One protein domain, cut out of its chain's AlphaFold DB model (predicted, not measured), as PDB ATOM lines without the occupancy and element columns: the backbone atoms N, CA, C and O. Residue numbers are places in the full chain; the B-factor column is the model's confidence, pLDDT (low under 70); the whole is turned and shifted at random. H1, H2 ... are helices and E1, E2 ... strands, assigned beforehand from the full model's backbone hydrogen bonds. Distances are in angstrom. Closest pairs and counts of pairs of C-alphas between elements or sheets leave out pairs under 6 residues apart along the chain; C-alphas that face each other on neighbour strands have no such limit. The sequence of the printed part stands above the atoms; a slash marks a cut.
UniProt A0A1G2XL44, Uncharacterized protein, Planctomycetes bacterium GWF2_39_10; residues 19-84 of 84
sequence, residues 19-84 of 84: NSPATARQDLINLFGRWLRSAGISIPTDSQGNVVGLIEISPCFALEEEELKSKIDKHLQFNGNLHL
ATOM      1  N   ASN A  19     -21.393 -25.711 -48.054       97.56
ATOM      2  CA  ASN A  19     -20.548 -26.534 -48.928       97.56
ATOM      3  C   ASN A  19     -19.696 -25.666 -49.881       97.56
ATOM      4  O   ASN A  19     -19.635 -25.919 -51.085       97.56
ATOM      5  N   SER A  20     -19.088 -24.604 -49.353       98.56
ATOM      6  CA  SER A  20     -18.216 -23.680 -50.080       98.56
ATOM      7  C   SER A  20     -16.745 -23.871 -49.695       98.56
ATOM      8  O   SER A  20     -16.447 -24.528 -48.693       98.56
ATOM      9  N   PRO A  21     -15.788 -23.277 -50.435       98.56
ATOM     10  CA  PRO A  21     -14.385 -23.285 -50.031       98.56
ATOM     11  C   PRO A  21     -14.170 -22.722 -48.620       98.56
ATOM     12  O   PRO A  21     -13.309 -23.207 -47.889       98.56
ATOM     13  N   ALA A  22     -14.971 -21.730 -48.214       98.06
ATOM     14  CA  ALA A  22     -14.893 -21.145 -46.880       98.06
ATOM     15  C   ALA A  22     -15.296 -22.150 -45.789       98.06
ATOM     16  O   ALA A  22     -14.582 -22.278 -44.795       98.06
ATOM     17  N   THR A  23     -16.385 -22.904 -45.989       97.88
ATOM     18  CA  THR A  23     -16.806 -23.929 -45.020       97.88
ATOM     19  C   THR A  23     -15.813 -25.086 -44.969       97.88
ATOM     20  O   THR A  23     -15.429 -25.498 -43.882       97.88
ATOM     21  N   ALA A  24     -15.310 -25.539 -46.123       98.25
ATOM     22  CA  ALA A  24     -14.315 -26.612 -46.171       98.25
ATOM     23  C   ALA A  24     -12.998 -26.233 -45.486       98.25
ATOM     24  O   ALA A  24     -12.423 -27.026 -44.741       98.25
ATOM     25  N   ARG A  25     -12.547 -24.988 -45.672       98.19
ATOM     26  CA  ARG A  25     -11.382 -24.461 -44.961       98.19
ATOM     27  C   ARG A  25     -11.604 -24.452 -43.450       98.19
ATOM     28  O   ARG A  25     -10.721 -24.888 -42.719       98.19
ATOM     29  N   GLN A  26     -12.750 -23.963 -42.977       98.31
ATOM     30  CA  GLN A  26     -13.035 -23.929 -41.541       98.31
ATOM     31  C   GLN A  26     -13.115 -25.340 -40.942       98.31
ATOM     32  O   GLN A  26     -12.581 -25.561 -39.857       98.31
ATOM     33  N   ASP A  27     -13.711 -26.299 -41.653       98.31
ATOM     34  CA  ASP A  27     -13.789 -27.697 -41.216       98.31
ATOM     35  C   ASP A  27     -12.397 -28.321 -41.051       98.31
ATOM     36  O   ASP A  27     -12.136 -28.960 -40.029       98.31
ATOM     37  N   LEU A  28     -11.478 -28.074 -41.991       98.44
ATOM     38  CA  LEU A  28     -10.083 -28.520 -41.894       98.44
ATOM     39  C   LEU A  28      -9.338 -27.868 -40.723       98.44
ATOM     40  O   LEU A  28      -8.680 -28.560 -39.946       98.44
ATOM     41  N   ILE A  29      -9.479 -26.553 -40.537       98.62
ATOM     42  CA  ILE A  29      -8.874 -25.856 -39.392       98.62
ATOM     43  C   ILE A  29      -9.420 -26.438 -38.079       98.62
ATOM     44  O   ILE A  29      -8.665 -26.676 -37.136       98.62
ATOM     45  N   ASN A  30     -10.725 -26.709 -38.014       98.56
ATOM     46  CA  ASN A  30     -11.361 -27.314 -36.850       98.56
ATOM     47  C   ASN A  30     -10.863 -28.747 -36.608       98.56
ATOM     48  O   ASN A  30     -10.624 -29.107 -35.454       98.56
ATOM     49  N   LEU A  31     -10.673 -29.546 -37.663       98.50
ATOM     50  CA  LEU A  31     -10.090 -30.889 -37.591       98.50
ATOM     51  C   LEU A  31      -8.693 -30.849 -36.969       98.50
ATOM     52  O   LEU A  31      -8.462 -31.475 -35.934       98.50
ATOM     53  N   PHE A  32      -7.794 -30.045 -37.530       98.56
ATOM     54  CA  PHE A  32      -6.427 -29.933 -37.025       98.56
ATOM     55  C   PHE A  32      -6.365 -29.304 -35.631       98.56
ATOM     56  O   PHE A  32      -5.571 -29.724 -34.789       98.56
ATOM     57  N   GLY A  33      -7.254 -28.355 -35.330       98.31
ATOM     58  CA  GLY A  33      -7.403 -27.807 -33.986       98.31
ATOM     59  C   GLY A  33      -7.802 -28.863 -32.954       98.31
ATOM     60  O   GLY A  33      -7.276 -28.850 -31.842       98.31
ATOM     61  N   ARG A  34      -8.689 -29.810 -33.305       98.19
ATOM     62  CA  ARG A  34      -9.023 -30.950 -32.432       98.19
ATOM     63  C   ARG A  34      -7.818 -31.862 -32.220       98.19
ATOM     64  O   ARG A  34      -7.535 -32.196 -31.071       98.19
ATOM     65  N   TRP A  35      -7.076 -32.190 -33.278       98.31
ATOM     66  CA  TRP A  35      -5.874 -33.022 -33.164       98.31
ATOM     67  C   TRP A  35      -4.817 -32.384 -32.251       98.31
ATOM     68  O   TRP A  35      -4.291 -33.039 -31.352       98.31
ATOM     69  N   LEU A  36      -4.558 -31.083 -32.409       98.38
ATOM     70  CA  LEU A  36      -3.604 -30.339 -31.577       98.38
ATOM     71  C   LEU A  36      -4.044 -30.255 -30.110       98.38
ATOM     72  O   LEU A  36      -3.225 -30.475 -29.218       98.38
ATOM     73  N   ARG A  37      -5.335 -30.012 -29.839       97.69
ATOM     74  CA  ARG A  37      -5.873 -30.066 -28.466       97.69
ATOM     75  C   ARG A  37      -5.713 -31.447 -27.846       97.69
ATOM     76  O   ARG A  37      -5.323 -31.551 -26.687       97.69
ATOM     77  N   SER A  38      -5.966 -32.498 -28.619       97.38
ATOM     78  CA  SER A  38      -5.774 -33.889 -28.200       97.38
ATOM     79  C   SER A  38      -4.298 -34.224 -27.929       97.38
ATOM     80  O   SER A  38      -3.989 -35.062 -27.082       97.38
ATOM     81  N   ALA A  39      -3.368 -33.516 -28.577       97.38
ATOM     82  CA  ALA A  39      -1.935 -33.564 -28.284       97.38
ATOM     83  C   ALA A  39      -1.501 -32.691 -27.083       97.38
ATOM     84  O   ALA A  39      -0.326 -32.704 -26.710       97.38
ATOM     85  N   GLY A  40      -2.427 -31.956 -26.458       97.31
ATOM     86  CA  GLY A  40      -2.173 -31.092 -25.301       97.31
ATOM     87  C   GLY A  40      -1.857 -29.629 -25.634       97.31
ATOM     88  O   GLY A  40      -1.530 -28.868 -24.726       97.31
ATOM     89  N   ILE A  41      -1.966 -29.213 -26.899       97.94
ATOM     90  CA  ILE A  41      -1.741 -27.822 -27.313       97.94
ATOM     91  C   ILE A  41      -3.013 -26.996 -27.102       97.94
ATOM     92  O   ILE A  41      -4.109 -27.382 -27.512       97.94
ATOM     93  N   SER A  42      -2.880 -25.820 -26.488       97.25
ATOM     94  CA  SER A  42      -4.008 -24.906 -26.300       97.25
ATOM     95  C   SER A  42      -4.366 -24.209 -27.616       97.25
ATOM     96  O   SER A  42      -3.592 -23.398 -28.120       97.25
ATOM     97  N   ILE A  43      -5.546 -24.514 -28.168       98.19
ATOM     98  CA  ILE A  43      -6.078 -23.885 -29.388       98.19
ATOM     99  C   ILE A  43      -7.392 -23.166 -29.042       98.19
ATOM    100  O   ILE A  43      -8.341 -23.846 -28.636       98.19
ATOM    101  N   PRO A  44      -7.510 -21.840 -29.220       97.88
ATOM    102  CA  PRO A  44      -8.720 -21.093 -28.881       97.88
ATOM    103  C   PRO A  44      -9.884 -21.411 -29.833       97.88
ATOM    104  O   PRO A  44      -9.672 -21.688 -31.016       97.88
ATOM    105  N   THR A  45     -11.116 -21.348 -29.322       98.25
ATOM    106  CA  THR A  45     -12.351 -21.361 -30.125       98.25
ATOM    107  C   THR A  45     -13.202 -20.126 -29.876       98.25
ATOM    108  O   THR A  45     -13.128 -19.523 -28.806       98.25
ATOM    109  N   ASP A  46     -14.058 -19.795 -30.837       97.94
ATOM    110  CA  ASP A  46     -15.154 -18.853 -30.650       97.94
ATOM    111  C   ASP A  46     -16.346 -19.507 -29.918       97.94
ATOM    112  O   ASP A  46     -16.302 -20.670 -29.505       97.94
ATOM    113  N   SER A  47     -17.435 -18.752 -29.756       97.56
ATOM    114  CA  SER A  47     -18.669 -19.223 -29.114       97.56
ATOM    115  C   SER A  47     -19.413 -20.311 -29.897       97.56
ATOM    116  O   SER A  47     -20.327 -20.923 -29.352       97.56
ATOM    117  N   GLN A  48     -19.072 -20.526 -31.169       95.50
ATOM    118  CA  GLN A  48     -19.640 -21.572 -32.023       95.50
ATOM    119  C   GLN A  48     -18.759 -22.831 -32.058       95.50
ATOM    120  O   GLN A  48     -19.117 -23.811 -32.704       95.50
ATOM    121  N   GLY A  49     -17.624 -22.827 -31.349       96.19
ATOM    122  CA  GLY A  49     -16.678 -23.941 -31.321       96.19
ATOM    123  C   GLY A  49     -15.705 -23.960 -32.501       96.19
ATOM    124  O   GLY A  49     -14.928 -24.910 -32.620       96.19
ATOM    125  N   ASN A  50     -15.692 -22.924 -33.346       98.12
ATOM    126  CA  ASN A  50     -14.727 -22.809 -34.433       98.12
ATOM    127  C   ASN A  50     -13.384 -22.337 -33.895       98.12
ATOM    128  O   ASN A  50     -13.320 -21.447 -33.051       98.12
ATOM    129  N   VAL A  51     -12.300 -22.918 -34.398       98.44
ATOM    130  CA  VAL A  51     -10.941 -22.468 -34.091       98.44
ATOM    131  C   VAL A  51     -10.763 -21.008 -34.506       98.44
ATOM    132  O   VAL A  51     -11.048 -20.637 -35.644       98.44
ATOM    133  N   VAL A  52     -10.233 -20.195 -33.590       98.06
ATOM    134  CA  VAL A  52      -9.866 -18.799 -33.861       98.06
ATOM    135  C   VAL A  52      -8.410 -18.753 -34.308       98.06
ATOM    136  O   VAL A  52      -7.494 -18.704 -33.490       98.06
ATOM    137  N   GLY A  53      -8.201 -18.791 -35.620       97.25
ATOM    138  CA  GLY A  53      -6.883 -18.729 -36.244       97.25
ATOM    139  C   GLY A  53      -6.789 -19.627 -37.471       97.25
ATOM    140  O   GLY A  53      -7.786 -20.174 -37.937       97.25
ATOM    141  N   LEU A  54      -5.581 -19.760 -38.007       98.25
ATOM    142  CA  LEU A  54      -5.283 -20.575 -39.177       98.25
ATOM    143  C   LEU A  54      -4.394 -21.746 -38.777       98.25
ATOM    144  O   LEU A  54      -3.372 -21.556 -38.123       98.25
ATOM    145  N   ILE A  55      -4.803 -22.948 -39.163       98.62
ATOM    146  CA  ILE A  55      -4.050 -24.175 -38.931       98.62
ATOM    147  C   ILE A  55      -4.089 -24.978 -40.222       98.62
ATOM    148  O   ILE A  55      -5.169 -25.264 -40.737       98.62
ATOM    149  N   GLU A  56      -2.919 -25.340 -40.721       98.31
ATOM    150  CA  GLU A  56      -2.744 -26.249 -41.844       98.31
ATOM    151  C   GLU A  56      -1.716 -27.305 -41.448       98.31
ATOM    152  O   GLU A  56      -0.641 -26.981 -40.943       98.31
ATOM    153  N   ILE A  57      -2.072 -28.573 -41.618       98.38
ATOM    154  CA  ILE A  57      -1.164 -29.694 -41.396       98.38
ATOM    155  C   ILE A  57      -1.075 -30.439 -42.715       98.38
ATOM    156  O   ILE A  57      -2.073 -30.957 -43.217       98.38
ATOM    157  N   SER A  58       0.121 -30.459 -43.292       98.25
ATOM    158  CA  SER A  58       0.382 -31.188 -44.520       98.25
ATOM    159  C   SER A  58       0.156 -32.687 -44.295       98.25
ATOM    160  O   SER A  58       0.689 -33.242 -43.330       98.25
ATOM    161  N   PRO A  59      -0.522 -33.395 -45.217       97.38
ATOM    162  CA  PRO A  59      -0.606 -34.854 -45.171       97.38
ATOM    163  C   PRO A  59       0.765 -35.546 -45.224       97.38
ATOM    164  O   PRO A  59       0.889 -36.700 -44.832       97.38
ATOM    165  N   CYS A  60       1.814 -34.859 -45.698       98.00
ATOM    166  CA  CYS A  60       3.188 -35.366 -45.636       98.00
ATOM    167  C   CYS A  60       3.808 -35.256 -44.234       98.00
ATOM    168  O   CYS A  60       4.784 -35.948 -43.944       98.00
ATOM    169  N   PHE A  61       3.277 -34.376 -43.382       98.19
ATOM    170  CA  PHE A  61       3.688 -34.252 -41.989       98.19
ATOM    171  C   PHE A  61       2.918 -35.229 -41.099       98.19
ATOM    172  O   PHE A  61       3.544 -35.988 -40.358       98.19
ATOM    173  N   ALA A  62       1.587 -35.238 -41.184       98.19
ATOM    174  CA  ALA A  62       0.744 -36.197 -40.483       98.19
ATOM    175  C   ALA A  62      -0.535 -36.479 -41.278       98.19
ATOM    176  O   ALA A  62      -1.272 -35.550 -41.610       98.19
ATOM    177  N   LEU A  63      -0.804 -37.755 -41.554       97.06
ATOM    178  CA  LEU A  63      -2.029 -38.184 -42.232       97.06
ATOM    179  C   LEU A  63      -3.205 -38.352 -41.258       97.06
ATOM    180  O   LEU A  63      -4.360 -38.204 -41.650       97.06
ATOM    181  N   GLU A  64      -2.907 -38.645 -39.994       97.00
ATOM    182  CA  GLU A  64      -3.880 -38.954 -38.944       97.00
ATOM    183  C   GLU A  64      -3.446 -38.397 -37.575       97.00
ATOM    184  O   GLU A  64      -2.289 -38.014 -37.359       97.00
ATOM    185  N   GLU A  65      -4.399 -38.313 -36.644       97.81
ATOM    186  CA  GLU A  65      -4.237 -37.660 -35.340       97.81
ATOM    187  C   GLU A  65      -3.083 -38.260 -34.519       97.81
ATOM    188  O   GLU A  65      -2.302 -37.541 -33.891       97.81
ATOM    189  N   GLU A  66      -2.956 -39.584 -34.529       98.12
ATOM    190  CA  GLU A  66      -1.926 -40.337 -33.814       98.12
ATOM    191  C   GLU A  66      -0.523 -40.000 -34.326       98.12
ATOM    192  O   GLU A  66       0.410 -39.834 -33.532       98.12
ATOM    193  N   GLU A  67      -0.372 -39.840 -35.643       98.31
ATOM    194  CA  GLU A  67       0.897 -39.456 -36.249       98.31
ATOM    195  C   GLU A  67       1.282 -38.034 -35.827       98.31
ATOM    196  O   GLU A  67       2.416 -37.821 -35.382       98.31
ATOM    197  N   LEU A  68       0.333 -37.087 -35.848       98.31
ATOM    198  CA  LEU A  68       0.559 -35.731 -35.340       98.31
ATOM    199  C   LEU A  68       1.023 -35.760 -33.880       98.31
ATOM    200  O   LEU A  68       2.049 -35.165 -33.553       98.31
ATOM    201  N   LYS A  69       0.306 -36.479 -33.005       97.88
ATOM    202  CA  LYS A  69       0.645 -36.596 -31.574       97.88
ATOM    203  C   LYS A  69       2.057 -37.129 -31.341       97.88
ATOM    204  O   LYS A  69       2.687 -36.755 -30.352       97.88
ATOM    205  N   SER A  70       2.539 -38.007 -32.220       97.81
ATOM    206  CA  SER A  70       3.879 -38.590 -32.112       97.81
ATOM    207  C   SER A  70       5.001 -37.632 -32.539       97.81
ATOM    208  O   SER A  70       6.126 -37.774 -32.060       97.81
ATOM    209  N   LYS A  71       4.704 -36.654 -33.408       97.56
ATOM    210  CA  LYS A  71       5.693 -35.736 -34.006       97.56
ATOM    211  C   LYS A  71       5.683 -34.331 -33.404       97.56
ATOM    212  O   LYS A  71       6.701 -33.647 -33.462       97.56
ATOM    213  N   ILE A  72       4.542 -33.876 -32.887       97.31
ATOM    214  CA  ILE A  72       4.350 -32.483 -32.478       97.31
ATOM    215  C   ILE A  72       5.156 -32.124 -31.224       97.31
ATOM    216  O   ILE A  72       5.216 -32.887 -30.257       97.31
ATOM    217  N   ASP A  73       5.742 -30.923 -31.216       96.38
ATOM    218  CA  ASP A  73       6.342 -30.359 -30.009       96.38
ATOM    219  C   ASP A  73       5.242 -29.970 -29.013       96.38
ATOM    220  O   ASP A  73       4.426 -29.085 -29.272       96.38
ATOM    221  N   LYS A  74       5.244 -30.605 -27.838       92.12
ATOM    222  CA  LYS A  74       4.276 -30.347 -26.763       92.12
ATOM    223  C   LYS A  74       4.425 -28.960 -26.135       92.12
ATOM    224  O   LYS A  74       3.523 -28.517 -25.429       92.12
ATOM    225  N   HIS A  75       5.543 -28.277 -26.371       94.75
ATOM    226  CA  HIS A  75       5.769 -26.907 -25.922       94.75
ATOM    227  C   HIS A  75       5.316 -25.852 -26.938       94.75
ATOM    228  O   HIS A  75       5.379 -24.658 -26.624       94.75
ATOM    229  N   LEU A  76       4.824 -26.269 -28.114       96.38
ATOM    230  CA  LEU A  76       4.308 -25.374 -29.143       96.38
ATOM    231  C   LEU A  76       3.257 -24.416 -28.564       96.38
ATOM    232  O   LEU A  76       2.284 -24.828 -27.932       96.38
ATOM    233  N   GLN A  77       3.445 -23.125 -28.827       95.50
ATOM    234  CA  GLN A  77       2.494 -22.076 -28.472       95.50
ATOM    235  C   GLN A  77       1.788 -21.590 -29.732       95.50
ATOM    236  O   GLN A  77       2.424 -21.069 -30.648       95.50
ATOM    237  N   PHE A  78       0.467 -21.744 -29.777       97.31
ATOM    238  CA  PHE A  78      -0.324 -21.261 -30.899       97.31
ATOM    239  C   PHE A  78      -0.516 -19.742 -30.816       97.31
ATOM    240  O   PHE A  78      -1.047 -19.224 -29.837       97.31
ATOM    241  N   ASN A  79      -0.102 -19.026 -31.862       96.44
ATOM    242  CA  ASN A  79      -0.141 -17.561 -31.950       96.44
ATOM    243  C   ASN A  79      -1.146 -17.042 -32.999       96.44
ATOM    244  O   ASN A  79      -1.075 -15.883 -33.406       96.44
ATOM    245  N   GLY A  80      -2.068 -17.898 -33.449       96.44
ATOM    246  CA  GLY A  80      -3.083 -17.573 -34.451       96.44
ATOM    247  C   GLY A  80      -2.783 -18.087 -35.861       96.44
ATOM    248  O   GLY A  80      -3.706 -18.128 -36.672       96.44
ATOM    249  N   ASN A  81      -1.553 -18.513 -36.166       97.88
ATOM    250  CA  ASN A  81      -1.221 -19.172 -37.432       97.88
ATOM    251  C   ASN A  81      -0.225 -20.319 -37.211       97.88
ATOM    252  O   ASN A  81       0.800 -20.137 -36.556       97.88
ATOM    253  N   LEU A  82      -0.524 -21.493 -37.757       97.94
ATOM    254  CA  LEU A  82       0.330 -22.669 -37.700       97.94
ATOM    255  C   LEU A  82       0.287 -23.419 -39.030       97.94
ATOM    256  O   LEU A  82      -0.788 -23.756 -39.518       97.94
ATOM    257  N   HIS A  83       1.465 -23.719 -39.569       97.56
ATOM    258  CA  HIS A  83       1.633 -24.587 -40.726       97.56
ATOM    259  C   HIS A  83       2.678 -25.651 -40.389       97.56
ATOM    260  O   HIS A  83       3.798 -25.300 -40.006       97.56
ATOM    261  N   LEU A  84       2.305 -26.924 -40.518       95.88
ATOM    262  CA  LEU A  84       3.150 -28.087 -40.227       95.88
ATOM    263  C   LEU A  84       3.364 -28.946 -41.473       95.88
ATOM    264  O   LEU A  84       2.369 -29.212 -42.184       95.88
TER     265      LEU A  84
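Overview. This is residues 19 to 84 of the 84 residues of an uncharacterized protein of Planctomycetes bacterium GWF2_39_10 (UniProt A0A1G2XL44). One long helix, H1, has a tiny two-stranded sheet packed on its side through E1, while a short helix, H2, packs across H1 near its last turn. Residues 19 to 24, with the first turn of H1, stick out free of the rest. The printed part has 66 residues, with H1, E1, H2 and E2 in that order along the chain; the sheet's order is E1, E2, parallel. The class is mostly helix, though under half of the residues are in named elements. The whole is compact, with a radius of gyration of the C-alphas of 11.4 A and spans of 31 by 24 by 17 A.

Arrangement. H1, residues 21 to 38, comes closest to E1, residues 54 to 56, at the C-alphas of Ile 29 and Ile 55, 5.1 A apart. H2, residues 65 to 71, touches H1 with residues 35 to 38 of H1 alone; their closest C-alphas, Trp 35 and Glu 65, are 5.4 A apart. The two helices run the same way at a steep tilt of 60 degrees. E2, residues 81 to 83, is parallel to E1, with 6 degrees between their directions. N 56 and O 82, and N 82 and O 54, are within hydrogen-bond range, each at 2.9 A. H1 and E2 are apart. E1, H2 and E2 form a strand-helix-strand unit, two parallel neighbour strands with a helix between, and its crossover is left-handed. In H1 and H2 every O i to N i+4 pair is within hydrogen-bond range.

Along the chain. H1 runs 25.8 A from C-alpha 21 at (-14.385, -23.285, -50.031) to C-alpha 38. E1 spans 6.8 A, H2 10.2 A and E2 7.0 A, ending at C-alpha 83 at (1.633, -24.587, -40.726).

Size, cuts and confidence. The farthest C-alphas, Asn 19 and His 75, are 35.0 A apart. The link from H1 to E1, 15 residues, is long. The printed part has no cut, and no printed residue is under 70 in pLDDT.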